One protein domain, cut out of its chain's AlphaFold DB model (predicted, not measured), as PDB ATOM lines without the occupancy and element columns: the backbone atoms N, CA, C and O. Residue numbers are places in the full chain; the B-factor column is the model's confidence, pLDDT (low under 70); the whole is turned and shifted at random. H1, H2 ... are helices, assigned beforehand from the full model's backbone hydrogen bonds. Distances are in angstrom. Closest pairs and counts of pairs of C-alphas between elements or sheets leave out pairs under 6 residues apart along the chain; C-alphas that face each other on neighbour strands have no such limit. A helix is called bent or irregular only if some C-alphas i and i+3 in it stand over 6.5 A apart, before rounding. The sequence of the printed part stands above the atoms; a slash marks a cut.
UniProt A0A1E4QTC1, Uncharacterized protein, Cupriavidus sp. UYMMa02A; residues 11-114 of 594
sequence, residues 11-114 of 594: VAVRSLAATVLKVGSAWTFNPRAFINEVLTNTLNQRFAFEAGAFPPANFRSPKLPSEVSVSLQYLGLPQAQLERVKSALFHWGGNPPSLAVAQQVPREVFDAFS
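Overview. This is residues 11 to 114 of the 594 residues of an uncharacterized protein of Cupriavidus sp. UYMMa02A (UniProt A0A1E4QTC1). Short helices are strung round H5, which lies in the middle: H1 meets the last residues of H5 to make a corner, H2 packs on H1, H4 lies by the earlier part of H5, and H6 lies near H5. H3 sits well away from the middle, joined to H2 by a tight link, and two long links without named elements, residues 51 to 65 and 93 to 106, run from H3 to H4 and from H5 to H6. The printed part has 104 residues, with six named helices in the order H1 to H6 and no named strand; its class is all helix. The whole is compact, with a radius of gyration of the C-alphas of 14.1 A and spans of 40 by 33 by 22 A.

Along the chain. H1, residues 11 to 20, begins at C-alpha 11 (40.112, -18.894, 14.928) and is 14.7 A long from first to last C-alpha. Residues 22 to 23 then pair with residues 26 to 27, antiparallel, in a stretch too short to be named. H2, residues 31 to 43, is 16.3 A long and is neither bent nor irregular, but only just: C-alphas 38 and 41 are 6.3 A apart. H3 holds residues 46 to 50, and H4 holds residues 66 to 73, 10.9 A long. H5, residues 79 to 92, is the longest helix, 19.5 A, ending at C-alpha 92 (37.107, -18.730, 9.975). H6, residues 107 to 112, ends at C-alpha 112 (30.394, -26.795, 5.375).

Arrangement. H1 touches H5 about perpendicularly, at 84 degrees; H5 does so with residues 90 to 92 alone, and the closest C-alphas, those of Ala 12 and Trp 92, are 4.7 A apart. H2 touches H1 with residues 33 to 38 alone, at a steep tilt of 56 degrees, opposite ways; the closest C-alphas are those of Leu 16 and Val 38, 5.8 A apart. H2 and H3 meet only through their link. H4 and H5 form a helical hairpin and only just touch, with 3 pairs of C-alphas within 8 A, at a steep tilt of 44 degrees; the closest C-alphas, those of Leu 72 and Leu 82, are 7.2 A apart, and H5 uses residues 82 to 86 alone. H6 is close to H5 but not clearly touching, with the closest C-alphas, those of Ala 88 and Phe 110, 7.3 A apart. H2 and H5 are apart, for instance, as are H4 and H6. In H3, H5 and H6 every O i to N i+4 pair is within hydrogen-bond range; in H1 it is 5 of 6, in H2 6 of 9 and in H4 3 of 4.

Size, cuts and confidence. The C-alphas farthest apart, those of Pro 31 and Gly 76, are 41.1 A apart. The printed part has no cut. The links from H3 to H4 and from H5 to H6 are long. The mean pLDDT of the printed part is 80.6, and residues 66 to 67, 70, 76 and 100 to 105 are under 70.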
ATOM      1  N   VAL A  11      39.694 -19.995  15.803       83.75
ATOM      2  CA  VAL A  11      40.112 -18.894  14.928       83.75
ATOM      3  C   VAL A  11      38.996 -17.853  14.785       83.75
ATOM      4  O   VAL A  11      39.237 -16.666  15.005       83.75
ATOM      5  N   ALA A  12      37.762 -18.293  14.530       86.62
ATOM      6  CA  ALA A  12      36.584 -17.439  14.435       86.62
ATOM      7  C   ALA A  12      36.219 -16.798  15.769       86.62
ATOM      8  O   ALA A  12      35.972 -15.596  15.800       86.62
ATOM      9  N   VAL A  13      36.270 -17.541  16.881       87.31
ATOM     10  CA  VAL A  13      36.075 -16.950  18.219       87.31
ATOM     11  C   VAL A  13      37.079 -15.818  18.447       87.31
ATOM     12  O   VAL A  13      36.685 -14.728  18.856       87.31
ATOM     13  N   ARG A  14      38.359 -16.022  18.108       87.06
ATOM     14  CA  ARG A  14      39.407 -15.001  18.253       87.06
ATOM     15  C   ARG A  14      39.221 -13.811  17.304       87.06
ATOM     16  O   ARG A  14      39.408 -12.675  17.733       87.06
ATOM     17  N   SER A  15      38.849 -14.052  16.047       86.94
ATOM     18  CA  SER A  15      38.625 -13.010  15.032       86.94
ATOM     19  C   SER A  15      37.394 -12.155  15.355       86.94
ATOM     20  O   SER A  15      37.471 -10.927  15.366       86.94
ATOM     21  N   LEU A  16      36.273 -12.785  15.713       88.25
ATOM     22  CA  LEU A  16      35.036 -12.104  16.099       88.25
ATOM     23  C   LEU A  16      35.190 -11.374  17.440       88.25
ATOM     24  O   LEU A  16      34.779 -10.225  17.559       88.25
ATOM     25  N   ALA A  17      35.858 -11.973  18.434       87.81
ATOM     26  CA  ALA A  17      36.172 -11.275  19.680       87.81
ATOM     27  C   ALA A  17      37.078 -10.054  19.448       87.81
ATOM     28  O   ALA A  17      36.890  -9.030  20.102       87.81
ATOM     29  N   ALA A  18      38.025 -10.117  18.503       86.75
ATOM     30  CA  ALA A  18      38.906  -8.992  18.196       86.75
ATOM     31  C   ALA A  18      38.169  -7.770  17.615       86.75
ATOM     32  O   ALA A  18      38.679  -6.662  17.750       86.75
ATOM     33  N   THR A  19      36.986  -7.932  17.004       80.00
ATOM     34  CA  THR A  19      36.192  -6.791  16.497       80.00
ATOM     35  C   THR A  19      35.318  -6.123  17.564       80.00
ATOM     36  O   THR A  19      34.804  -5.035  17.316       80.00
ATOM     37  N   VAL A  20      35.168  -6.738  18.747       83.75
ATOM     38  CA  VAL A  20      34.240  -6.294  19.810       83.75
ATOM     39  C   VAL A  20      34.959  -5.972  21.125       83.75
ATOM     40  O   VAL A  20      34.613  -5.007  21.801       83.75
ATOM     41  N   LEU A  21      35.952  -6.781  21.504       86.44
ATOM     42  CA  LEU A  21      36.635  -6.721  22.802       86.44
ATOM     43  C   LEU A  21      38.028  -6.083  22.740       86.44
ATOM     44  O   LEU A  21      38.682  -5.968  23.774       86.44
ATOM     45  N   LYS A  22      38.529  -5.713  21.557       84.00
ATOM     46  CA  LYS A  22      39.883  -5.165  21.410       84.00
ATOM     47  C   LYS A  22      39.850  -3.654  21.195       84.00
ATOM     48  O   LYS A  22      39.302  -3.176  20.206       84.00
ATOM     49  N   VAL A  23      40.492  -2.909  22.091       79.06
ATOM     50  CA  VAL A  23      40.626  -1.449  22.008       79.06
ATOM     51  C   VAL A  23      42.095  -1.120  21.743       79.06
ATOM     52  O   VAL A  23      42.958  -1.263  22.609       79.06
ATOM     53  N   GLY A  24      42.399  -0.736  20.501       77.69
ATOM     54  CA  GLY A  24      43.777  -0.560  20.038       77.69
ATOM     55  C   GLY A  24      44.560  -1.879  20.062       77.69
ATOM     56  O   GLY A  24      44.238  -2.826  19.339       77.69
ATOM     57  N   SER A  25      45.606  -1.950  20.885       77.56
ATOM     58  CA  SER A  25      46.395  -3.170  21.109       77.56
ATOM     59  C   SER A  25      45.840  -4.066  22.225       77.56
ATOM     60  O   SER A  25      46.086  -5.274  22.185       77.56
ATOM     61  N   ALA A  26      45.085  -3.511  23.178       74.31
ATOM     62  CA  ALA A  26      44.663  -4.185  24.404       74.31
ATOM     63  C   ALA A  26      43.336  -4.946  24.253       74.31
ATOM     64  O   ALA A  26      42.467  -4.566  23.468       74.31
ATOM     65  N   TRP A  27      43.172  -6.008  25.045       86.00
ATOM     66  CA  TRP A  27      41.924  -6.761  25.173       86.00
ATOM     67  C   TRP A  27      41.173  -6.325  26.434       86.00
ATOM     68  O   TRP A  27      41.740  -6.309  27.524       86.00
ATOM     69  N   THR A  28      39.893  -6.003  26.291       83.44
ATOM     70  CA  THR A  28      39.004  -5.557  27.366       83.44
ATOM     71  C   THR A  28      37.858  -6.553  27.495       83.44
ATOM     72  O   THR A  28      36.980  -6.626  26.636       83.44
ATOM     73  N   PHE A  29      37.864  -7.361  28.556       82.19
ATOM     74  CA  PHE A  29      36.855  -8.402  28.736       82.19
ATOM     75  C   PHE A  29      35.499  -7.800  29.133       82.19
ATOM     76  O   PHE A  29      35.334  -7.267  30.227       82.19
ATOM     77  N   ASN A  30      34.520  -7.901  28.234       84.31
ATOM     78  CA  ASN A  30      33.136  -7.500  28.466       84.31
ATOM     79  C   ASN A  30      32.216  -8.693  28.146       84.31
ATOM     80  O   ASN A  30      31.906  -8.918  26.970       84.31
ATOM     81  N   PRO A  31      31.770  -9.463  29.162       81.88
ATOM     82  CA  PRO A  31      30.946 -10.655  28.960       81.88
ATOM     83  C   PRO A  31      29.668 -10.381  28.164       81.88
ATOM     84  O   PRO A  31      29.309 -11.157  27.284       81.88
ATOM     85  N   ARG A  32      28.999  -9.252  28.429       81.94
ATOM     86  CA  ARG A  32      27.726  -8.899  27.785       81.94
ATOM     87  C   ARG A  32      27.911  -8.550  26.308       81.94
ATOM     88  O   ARG A  32      27.091  -8.948  25.487       81.94
ATOM     89  N   ALA A  33      28.998  -7.856  25.965       82.12
ATOM     90  CA  ALA A  33      29.352  -7.591  24.573       82.12
ATOM     91  C   ALA A  33      29.764  -8.879  23.838       82.12
ATOM     92  O   ALA A  33      29.333  -9.093  22.711       82.12
ATOM     93  N   PHE A  34      30.534  -9.766  24.480       86.94
ATOM     94  CA  PHE A  34      30.913 -11.056  23.893       86.94
ATOM     95  C   PHE A  34      29.698 -11.954  23.622       86.94
ATOM     96  O   PHE A  34      29.544 -12.453  22.508       86.94
ATOM     97  N   ILE A  35      28.809 -12.117  24.606       81.81
ATOM     98  CA  ILE A  35      27.589 -12.921  24.461       81.81
ATOM     99  C   ILE A  35      26.716 -12.357  23.336       81.81
ATOM    100  O   ILE A  35      26.386 -13.095  22.414       81.81
ATOM    101  N   ASN A  36      26.406 -11.058  23.349       85.31
ATOM    102  CA  ASN A  36      25.514 -10.478  22.346       85.31
ATOM    103  C   ASN A  36      26.135 -10.474  20.936       85.31
ATOM    104  O   ASN A  36      25.508 -10.933  19.982       85.31
ATOM    105  N   GLU A  37      27.363  -9.973  20.784       82.69
ATOM    106  CA  GLU A  37      27.953  -9.753  19.461       82.69
ATOM    107  C   GLU A  37      28.660 -10.981  18.886       82.69
ATOM    108  O   GLU A  37      28.502 -11.271  17.699       82.69
ATOM    109  N   VAL A  38      29.438 -11.714  19.687       84.94
ATOM    110  CA  VAL A  38      30.163 -12.886  19.177       84.94
ATOM    111  C   VAL A  38      29.231 -14.086  19.106       84.94
ATOM    112  O   VAL A  38      29.127 -14.687  18.039       84.94
ATOM    113  N   LEU A  39      28.524 -14.410  20.196       85.25
ATOM    114  CA  LEU A  39      27.677 -15.605  20.261       85.25
ATOM    115  C   LEU A  39      26.305 -15.374  19.610       85.25
ATOM    116  O   LEU A  39      26.064 -15.873  18.512       85.25
ATOM    117  N   THR A  40      25.416 -14.606  20.243       83.31
ATOM    118  CA  THR A  40      24.007 -14.453  19.846       83.31
ATOM    119  C   THR A  40      23.849 -13.953  18.410       83.31
ATOM    120  O   THR A  40      23.174 -14.601  17.615       83.31
ATOM    121  N   ASN A  41      24.517 -12.861  18.024       84.25
ATOM    122  CA  ASN A  41      24.386 -12.296  16.675       84.25
ATOM    123  C   ASN A  41      24.929 -13.209  15.556       84.25
ATOM    124  O   ASN A  41      24.507 -13.065  14.408       84.25
ATOM    125  N   THR A  42      25.812 -14.165  15.867       85.44
ATOM    126  CA  THR A  42      26.282 -15.176  14.899       85.44
ATOM    127  C   THR A  42      25.371 -16.410  14.900       85.44
ATOM    128  O   THR A  42      25.016 -16.905  13.835       85.44
ATOM    129  N   LEU A  43      24.916 -16.873  16.071       83.81
ATOM    130  CA  LEU A  43      23.974 -17.996  16.203       83.81
ATOM    131  C   LEU A  43      22.596 -17.684  15.599       83.81
ATOM    132  O   LEU A  43      21.977 -18.563  15.004       83.81
ATOM    133  N   ASN A  44      22.150 -16.427  15.650       84.19
ATOM    134  CA  ASN A  44      20.923 -15.967  14.989       84.19
ATOM    135  C   ASN A  44      20.961 -16.122  13.453       84.19
ATOM    136  O   ASN A  44      19.916 -16.090  12.810       84.19
ATOM    137  N   GLN A  45      22.140 -16.325  12.852       84.56
ATOM    138  CA  GLN A  45      22.291 -16.618  11.422       84.56
ATOM    139  C   GLN A  45      22.180 -18.121  11.094       84.56
ATOM    140  O   GLN A  45      22.407 -18.513   9.952       84.56
ATOM    141  N   ARG A  46      21.806 -18.975  12.063       80.50
ATOM    142  CA  ARG A  46      21.635 -20.427  11.877       80.50
ATOM    143  C   ARG A  46      20.756 -20.782  10.671       80.50
ATOM    144  O   ARG A  46      21.157 -21.633   9.887       80.50
ATOM    145  N   PHE A  47      19.637 -20.082  10.465       82.69
ATOM    146  CA  PHE A  47      18.755 -20.329   9.312       82.69
ATOM    147  C   PHE A  47      19.478 -20.117   7.966       82.69
ATOM    148  O   PHE A  47      19.252 -20.846   7.006       82.69
ATOM    149  N   ALA A  48      20.387 -19.135   7.896       83.75
ATOM    150  CA  ALA A  48      21.183 -18.864   6.706       83.75
ATOM    151  C   ALA A  48      22.286 -19.915   6.515       83.75
ATOM    152  O   ALA A  48      22.691 -20.159   5.383       83.75
ATOM    153  N   PHE A  49      22.763 -20.561   7.582       84.12
ATOM    154  CA  PHE A  49      23.657 -21.715   7.466       84.12
ATOM    155  C   PHE A  49      22.911 -22.953   6.958       84.12
ATOM    156  O   PHE A  49      23.349 -23.554   5.983       84.12
ATOM    157  N   GLU A  50      21.755 -23.272   7.540       81.19
ATOM    158  CA  GLU A  50      20.904 -24.393   7.108       81.19
ATOM    159  C   GLU A  50      20.435 -24.233   5.645       81.19
ATOM    160  O   GLU A  50      20.233 -25.224   4.949       81.19
ATOM    161  N   ALA A  51      20.353 -22.995   5.142       83.31
ATOM    162  CA  ALA A  51      20.084 -22.662   3.740       83.31
ATOM    163  C   ALA A  51      21.340 -22.501   2.841       83.31
ATOM    164  O   ALA A  51      21.226 -21.990   1.726       83.31
ATOM    165  N   GLY A  52      22.549 -22.859   3.299       83.44
ATOM    166  CA  GLY A  52      23.793 -22.764   2.507       83.44
ATOM    167  C   GLY A  52      24.250 -21.334   2.156       83.44
ATOM    168  O   GLY A  52      25.103 -21.135   1.284       83.44
ATOM    169  N   ALA A  53      23.688 -20.321   2.821       84.88
ATOM    170  CA  ALA A  53      23.875 -18.889   2.574       84.88
ATOM    171  C   ALA A  53      24.821 -18.182   3.576       84.88
ATOM    172  O   ALA A  53      25.185 -17.025   3.360       84.88
ATOM    173  N   PHE A  54      25.247 -18.854   4.651       86.38
ATOM    174  CA  PHE A  54      26.178 -18.328   5.660       86.38
ATOM    175  C   PHE A  54      27.663 -18.616   5.316       86.38
ATOM    176  O   PHE A  54      27.941 -19.652   4.718       86.38
ATOM    177  N   PRO A  55      28.639 -17.759   5.677       88.50
ATOM    178  CA  PRO A  55      28.455 -16.385   6.138       88.50
ATOM    179  C   PRO A  55      27.823 -15.531   5.030       88.50
ATOM    180  O   PRO A  55      28.095 -15.791   3.855       88.50
ATOM    181  N   PRO A  56      26.993 -14.528   5.366       87.06
ATOM    182  CA  PRO A  56      26.473 -13.588   4.381       87.06
ATOM    183  C   PRO A  56      27.593 -12.686   3.838       87.06
ATOM    184  O   PRO A  56      28.650 -12.526   4.455       87.06
ATOM    185  N   ALA A  57      27.352 -12.065   2.682       84.12
ATOM    186  CA  ALA A  57      28.280 -11.111   2.082       84.12
ATOM    187  C   ALA A  57      28.609  -9.960   3.055       84.12
ATOM    188  O   ALA A  57      27.709  -9.381   3.659       84.12
ATOM    189  N   ASN A  58      29.897  -9.622   3.189       81.88
ATOM    190  CA  ASN A  58      30.398  -8.598   4.119       81.88
ATOM    191  C   ASN A  58      30.033  -8.820   5.606       81.88
ATOM    192  O   ASN A  58      29.989  -7.859   6.379       81.88
ATOM    193  N   PHE A  59      29.835 -10.071   6.050       84.50
ATOM    194  CA  PHE A  59      29.634 -10.386   7.471       84.50
ATOM    195  C   PHE A  59      30.734  -9.752   8.339       84.50
ATOM    196  O   PHE A  59      31.911 -10.066   8.165       84.50
ATOM    197  N   ARG A  60      30.328  -8.836   9.233       81.50
ATOM    198  CA  ARG A  60      31.176  -8.021  10.128       81.50
ATOM    199  C   ARG A  60      32.361  -7.294   9.456       81.50
ATOM    200  O   ARG A  60      33.360  -7.018  10.116       81.50
ATOM    201  N   SER A  61      32.207  -6.891   8.191       79.88
ATOM    202  CA  SER A  61      33.140  -6.011   7.459       79.88
ATOM    203  C   SER A  61      34.593  -6.533   7.419       79.88
ATOM    204  O   SER A  61      35.484  -5.924   8.024       79.88
ATOM    205  N   PRO A  62      34.853  -7.655   6.718       82.12
ATOM    206  CA  PRO A  62      36.151  -8.328   6.720       82.12
ATOM    207  C   PRO A  62      37.266  -7.466   6.108       82.12
ATOM    208  O   PRO A  62      37.065  -6.793   5.097       82.12
ATOM    209  N   LYS A  63      38.470  -7.512   6.696       80.31
ATOM    210  CA  LYS A  63      39.637  -6.712   6.268       80.31
ATOM    211  C   LYS A  63      40.847  -7.592   5.947       80.31
ATOM    212  O   LYS A  63      41.802  -7.658   6.717       80.31
ATOM    213  N   LEU A  64      40.780  -8.268   4.803       77.94
ATOM    214  CA  LEU A  64      41.896  -9.039   4.247       77.94
ATOM    215  C   LEU A  64      43.043  -8.118   3.768       77.94
ATOM    216  O   LEU A  64      42.789  -6.959   3.427       77.94
ATOM    217  N   PRO A  65      44.286  -8.627   3.660       75.88
ATOM    218  CA  PRO A  65      45.367  -7.954   2.943       75.88
ATOM    219  C   PRO A  65      44.985  -7.594   1.499       75.88
ATOM    220  O   PRO A  65      44.160  -8.263   0.869       75.88
ATOM    221  N   SER A  66      45.622  -6.560   0.947       62.78
ATOM    222  CA  SER A  66      45.418  -6.125  -0.443       62.78
ATOM    223  C   SER A  66      45.794  -7.215  -1.449       62.78
ATOM    224  O   SER A  66      45.023  -7.476  -2.366       62.78
ATOM    225  N   GLU A  67      46.923  -7.896  -1.238       68.81
ATOM    226  CA  GLU A  67      47.399  -9.007  -2.072       68.81
ATOM    227  C   GLU A  67      46.365 -10.140  -2.159       68.81
ATOM    228  O   GLU A  67      45.941 -10.502  -3.251       68.81
ATOM    229  N   VAL A  68      45.852 -10.608  -1.015       75.19
ATOM    230  CA  VAL A  68      44.781 -11.620  -0.947       75.19
ATOM    231  C   VAL A  68      43.493 -11.117  -1.603       75.19
ATOM    232  O   VAL A  68      42.846 -11.853  -2.347       75.19
ATOM    233  N   SER A  69      43.122  -9.857  -1.363       74.69
ATOM    234  CA  SER A  69      41.913  -9.251  -1.935       74.69
ATOM    235  C   SER A  69      41.964  -9.160  -3.463       74.69
ATOM    236  O   SER A  69      40.930  -9.312  -4.111       74.69
ATOM    237  N   VAL A  70      43.154  -8.942  -4.030       68.81
ATOM    238  CA  VAL A  70      43.426  -8.976  -5.473       68.81
ATOM    239  C   VAL A  70      43.451 -10.420  -5.984       68.81
ATOM    240  O   VAL A  70      42.782 -10.720  -6.969       68.81
ATOM    241  N   SER A  71      44.127 -11.346  -5.292       70.38
ATOM    242  CA  SER A  71      44.150 -12.770  -5.665       70.38
ATOM    243  C   SER A  71      42.749 -13.388  -5.748       70.38
ATOM    244  O   SER A  71      42.485 -14.151  -6.674       70.38
ATOM    245  N   LEU A  72      41.831 -13.021  -4.846       76.38
ATOM    246  CA  LEU A  72      40.438 -13.480  -4.889       76.38
ATOM    247  C   LEU A  72      39.684 -13.014  -6.145       76.38
ATOM    248  O   LEU A  72      38.843 -13.755  -6.644       76.38
ATOM    249  N   GLN A  73      39.973 -11.820  -6.677       74.06
ATOM    250  CA  GLN A  73      39.296 -11.308  -7.879       74.06
ATOM    251  C   GLN A  73      39.630 -12.145  -9.123       74.06
ATOM    252  O   GLN A  73      38.779 -12.315  -9.996       74.06
ATOM    253  N   TYR A  74      40.825 -12.740  -9.176       71.44
ATOM    254  CA  TYR A  74      41.239 -13.627 -10.265       71.44
ATOM    255  C   TYR A  74      40.618 -15.037 -10.209       71.44
ATOM    256  O   TYR A  74      40.811 -15.808 -11.145       71.44
ATOM    257  N   LEU A  75      39.834 -15.375  -9.173       71.25
ATOM    258  CA  LEU A  75      39.086 -16.641  -9.108       71.25
ATOM    259  C   LEU A  75      37.804 -16.647  -9.967       71.25
ATOM    260  O   LEU A  75      37.136 -17.672 -10.049       71.25
ATOM    261  N   GLY A  76      37.418 -15.516 -10.575       69.56
ATOM    262  CA  GLY A  76      36.261 -15.432 -11.482       69.56
ATOM    263  C   GLY A  76      34.884 -15.638 -10.829       69.56
ATOM    264  O   GLY A  76      33.884 -15.765 -11.534       69.56
ATOM    265  N   LEU A  77      34.815 -15.676  -9.494       79.56
ATOM    266  CA  LEU A  77      33.581 -15.928  -8.748       79.56
ATOM    267  C   LEU A  77      32.579 -14.759  -8.862       79.56
ATOM    268  O   LEU A  77      32.992 -13.596  -8.815       79.56
ATOM    269  N   PRO A  78      31.257 -15.029  -8.909       81.12
ATOM    270  CA  PRO A  78      30.229 -13.993  -8.810       81.12
ATOM    271  C   PRO A  78      30.410 -13.131  -7.556       81.12
ATOM    272  O   PRO A  78      30.667 -13.656  -6.473       81.12
ATOM    273  N   GLN A  79      30.212 -11.813  -7.674       78.69
ATOM    274  CA  GLN A  79      30.518 -10.845  -6.607       78.69
ATOM    275  C   GLN A  79      29.907 -11.218  -5.244       78.69
ATOM    276  O   GLN A  79      30.590 -11.160  -4.226       78.69
ATOM    277  N   ALA A  80      28.650 -11.672  -5.212       79.88
ATOM    278  CA  ALA A  80      28.003 -12.109  -3.973       79.88
ATOM    279  C   ALA A  80      28.723 -13.299  -3.306       79.88
ATOM    280  O   ALA A  80      28.852 -13.330  -2.086       79.88
ATOM    281  N   GLN A  81      29.232 -14.254  -4.090       81.94
ATOM    282  CA  GLN A  81      29.989 -15.406  -3.592       81.94
ATOM    283  C   GLN A  81      31.415 -15.006  -3.180       81.94
ATOM    284  O   GLN A  81      31.907 -15.472  -2.155       81.94
ATOM    285  N   LEU A  82      32.042 -14.081  -3.915       82.94
ATOM    286  CA  LEU A  82      33.340 -13.492  -3.580       82.94
ATOM    287  C   LEU A  82      33.317 -12.810  -2.197       82.94
ATOM    288  O   LEU A  82      34.194 -13.068  -1.375       82.94
ATOM    289  N   GLU A  83      32.296 -12.000  -1.890       84.69
ATOM    290  CA  GLU A  83      32.164 -11.373  -0.564       84.69
ATOM    291  C   GLU A  83      31.913 -12.398   0.564       84.69
ATOM    292  O   GLU A  83      32.374 -12.186   1.685       84.69
ATOM    293  N   ARG A  84      31.246 -13.531   0.283       88.50
ATOM    294  CA  ARG A  84      31.113 -14.643   1.249       88.50
ATOM    295  C   ARG A  84      32.454 -15.338   1.503       88.50
ATOM    296  O   ARG A  84      32.806 -15.564   2.658       88.50
ATOM    297  N   VAL A  85      33.235 -15.613   0.452       86.81
ATOM    298  CA  VAL A  85      34.589 -16.193   0.560       86.81
ATOM    299  C   VAL A  85      35.532 -15.269   1.341       86.81
ATOM    300  O   VAL A  85      36.291 -15.749   2.183       86.81
ATOM    301  N   LYS A  86      35.443 -13.941   1.157       86.06
ATOM    302  CA  LYS A  86      36.199 -12.975   1.978       86.06
ATOM    303  C   LYS A  86      35.842 -13.062   3.463       86.06
ATOM    304  O   LYS A  86      36.741 -13.108   4.303       86.06
ATOM    305  N   SER A  87      34.547 -13.098   3.791       88.50
ATOM    306  CA  SER A  87      34.070 -13.252   5.171       88.50
ATOM    307  C   SER A  87      34.503 -14.588   5.786       88.50
ATOM    308  O   SER A  87      34.945 -14.611   6.935       88.50
ATOM    309  N   ALA A  88      34.454 -15.681   5.013       87.69
ATOM    310  CA  ALA A  88      34.957 -16.992   5.419       87.69
ATOM    311  C   ALA A  88      36.463 -16.948   5.746       87.69
ATOM    312  O   ALA A  88      36.861 -17.328   6.846       87.69
ATOM    313  N   LEU A  89      37.292 -16.409   4.845       86.75
ATOM    314  CA  LEU A  89      38.745 -16.288   5.028       86.75
ATOM    315  C   LEU A  89      39.151 -15.413   6.220       86.75
ATOM    316  O   LEU A  89      40.054 -15.782   6.968       86.75
ATOM    317  N   PHE A  90      38.506 -14.262   6.410       85.81
ATOM    318  CA  PHE A  90      38.898 -13.304   7.449       85.81
ATOM    319  C   PHE A  90      38.525 -13.761   8.869       85.81
ATOM    320  O   PHE A  90      39.267 -13.511   9.823       85.81
ATOM    321  N   HIS A  91      37.383 -14.438   9.027       86.56
ATOM    322  CA  HIS A  91      36.917 -14.893  10.337       86.56
ATOM    323  C   HIS A  91      37.272 -16.353  10.626       86.56
ATOM    324  O   HIS A  91      37.908 -16.623  11.640       86.56
ATOM    325  N   TRP A  92      36.925 -17.290   9.742       87.25
ATOM    326  CA  TRP A  92      37.107 -18.730   9.975       87.25
ATOM    327  C   TRP A  92      38.406 -19.294   9.391       87.25
ATOM    328  O   TRP A  92      38.948 -20.249   9.945       87.25
ATOM    329  N   GLY A  93      38.914 -18.680   8.317       81.00
ATOM    330  CA  GLY A  93      40.182 -19.010   7.656       81.00
ATOM    331  C   GLY A  93      41.415 -18.280   8.207       81.00
ATOM    332  O   GLY A  93      42.478 -18.344   7.601       81.00
ATOM    333  N   GLY A  94      41.297 -17.564   9.328       78.56
ATOM    334  CA  GLY A  94      42.447 -17.007  10.055       78.56
ATOM    335  C   GLY A  94      43.137 -15.794   9.441       78.56
ATOM    336  O   GLY A  94      44.178 -15.400   9.959       78.56
ATOM    337  N   ASN A  95      42.553 -15.172   8.410       80.94
ATOM    338  CA  ASN A  95      43.115 -14.010   7.717       80.94
ATOM    339  C   ASN A  95      44.555 -14.271   7.207       80.94
ATOM    340  O   ASN A  95      45.506 -13.653   7.696       80.94
ATOM    341  N   PRO A  96      44.736 -15.214   6.260       79.25
ATOM    342  CA  PRO A  96      46.058 -15.645   5.815       79.25
ATOM    343  C   PRO A  96      46.793 -14.513   5.075       79.25
ATOM    344  O   PRO A  96      46.147 -13.673   4.447       79.25
ATOM    345  N   PRO A  97      48.139 -14.491   5.086       73.56
ATOM    346  CA  PRO A  97      48.910 -13.466   4.383       73.56
ATOM    347  C   PRO A  97      48.903 -13.639   2.854       73.56
ATOM    348  O   PRO A  97      49.101 -12.664   2.140       73.56
ATOM    349  N   SER A  98      48.664 -14.852   2.340       74.62
ATOM    350  CA  SER A  98      48.549 -15.144   0.904       74.62
ATOM    351  C   SER A  98      47.590 -16.317   0.653       74.62
ATOM    352  O   SER A  98      47.285 -17.074   1.576       74.62
ATOM    353  N   LEU A  99      47.156 -16.505  -0.597       73.50
ATOM    354  CA  LEU A  99      46.426 -17.710  -1.033       73.50
ATOM    355  C   LEU A  99      47.348 -18.821  -1.574       73.50
ATOM    356  O   LEU A  99      46.867 -19.871  -1.982       73.50
ATOM    357  N   ALA A 100      48.669 -18.611  -1.590       66.38
ATOM    358  CA  ALA A 100      49.619 -19.553  -2.188       66.38
ATOM    359  C   ALA A 100      49.855 -20.819  -1.339       66.38
ATOM    360  O   ALA A 100      50.344 -21.820  -1.859       66.38
ATOM    361  N   VAL A 101      49.531 -20.777  -0.041       61.69
ATOM    362  CA  VAL A 101      49.645 -21.908   0.892       61.69
ATOM    363  C   VAL A 101      48.470 -21.876   1.869       61.69
ATOM    364  O   VAL A 101      48.285 -20.891   2.584       61.69
ATOM    365  N   ALA A 102      47.712 -22.971   1.954       60.28
ATOM    366  CA  ALA A 102      46.645 -23.150   2.940       60.28
ATOM    367  C   ALA A 102      47.221 -23.408   4.348       60.28
ATOM    368  O   ALA A 102      47.315 -24.546   4.810       60.28
ATOM    369  N   GLN A 103      47.655 -22.355   5.041       59.69
ATOM    370  CA  GLN A 103      48.177 -22.475   6.405       59.69
ATOM    371  C   GLN A 103      47.047 -22.656   7.428       59.69
ATOM    372  O   GLN A 103      46.263 -21.743   7.653       59.69
ATOM    373  N   GLN A 104      47.021 -23.810   8.104       61.81
ATOM    374  CA  GLN A 104      46.223 -24.089   9.315       61.81
ATOM    375  C   GLN A 104      44.682 -24.037   9.172       61.81
ATOM    376  O   GLN A 104      43.978 -24.127  10.176       61.81
ATOM    377  N   VAL A 105      44.146 -23.951   7.951       67.94
ATOM    378  CA  VAL A 105      42.696 -23.942   7.679       67.94
ATOM    379  C   VAL A 105      42.242 -25.314   7.153       67.94
ATOM    380  O   VAL A 105      42.759 -25.743   6.123       67.94
ATOM    381  N   PRO A 106      41.271 -25.993   7.796       72.62
ATOM    382  CA  PRO A 106      40.628 -27.188   7.241       72.62
ATOM    383  C   PRO A 106      39.738 -26.836   6.034       72.62
ATOM    384  O   PRO A 106      38.998 -25.847   6.085       72.62
ATOM    385  N   ARG A 107      39.761 -27.656   4.974       79.62
ATOM    386  CA  ARG A 107      38.892 -27.494   3.788       79.62
ATOM    387  C   ARG A 107      37.416 -27.642   4.163       79.62
ATOM    388  O   ARG A 107      36.570 -26.861   3.732       79.62
ATOM    389  N   GLU A 108      37.162 -28.566   5.078       81.69
ATOM    390  CA  GLU A 108      35.873 -28.976   5.622       81.69
ATOM    391  C   GLU A 108      35.071 -27.795   6.196       81.69
ATOM    392  O   GLU A 108      33.843 -27.819   6.215       81.69
ATOM    393  N   VAL A 109      35.753 -26.730   6.635       80.75
ATOM    394  CA  VAL A 109      35.130 -25.482   7.106       80.75
ATOM    395  C   VAL A 109      34.463 -24.722   5.952       80.75
ATOM    396  O   VAL A 109      33.372 -24.184   6.122       80.75
ATOM    397  N   PHE A 110      35.095 -24.681   4.778       84.88
ATOM    398  CA  PHE A 110      34.587 -23.996   3.583       84.88
ATOM    399  C   PHE A 110      33.512 -24.834   2.887       84.88
ATOM    400  O   PHE A 110      32.465 -24.293   2.523       84.88
ATOM    401  N   ASP A 111      33.730 -26.150   2.808       83.38
ATOM    402  CA  ASP A 111      32.740 -27.105   2.307       83.38
ATOM    403  C   ASP A 111      31.444 -27.022   3.146       83.38
ATOM    404  O   ASP A 111      30.356 -26.874   2.590       83.38
ATOM    405  N   ALA A 112      31.545 -26.982   4.485       82.81
ATOM    406  CA  ALA A 112      30.394 -26.795   5.375       82.81
ATOM    407  C   ALA A 112      29.685 -25.440   5.175       82.81
ATOM    408  O   ALA A 112      28.459 -25.393   5.121       82.81
ATOM    409  N   PHE A 113      30.417 -24.333   4.997       84.94
ATOM    410  CA  PHE A 113      29.814 -23.035   4.646       84.94
ATOM    411  C   PHE A 113      29.187 -22.991   3.240       84.94
ATOM    412  O   PHE A 113      28.574 -21.982   2.887       84.94
ATOM    413  N   SER A 114      29.323 -24.039   2.417       85.81
ATOM    414  CA  SER A 114      28.921 -24.023   1.003       85.81
ATOM    415  C   SER A 114      29.576 -22.867   0.221       85.81
ATOM    416  O   SER A 114      28.941 -22.217  -0.614       85.81
TER     417      SER A 114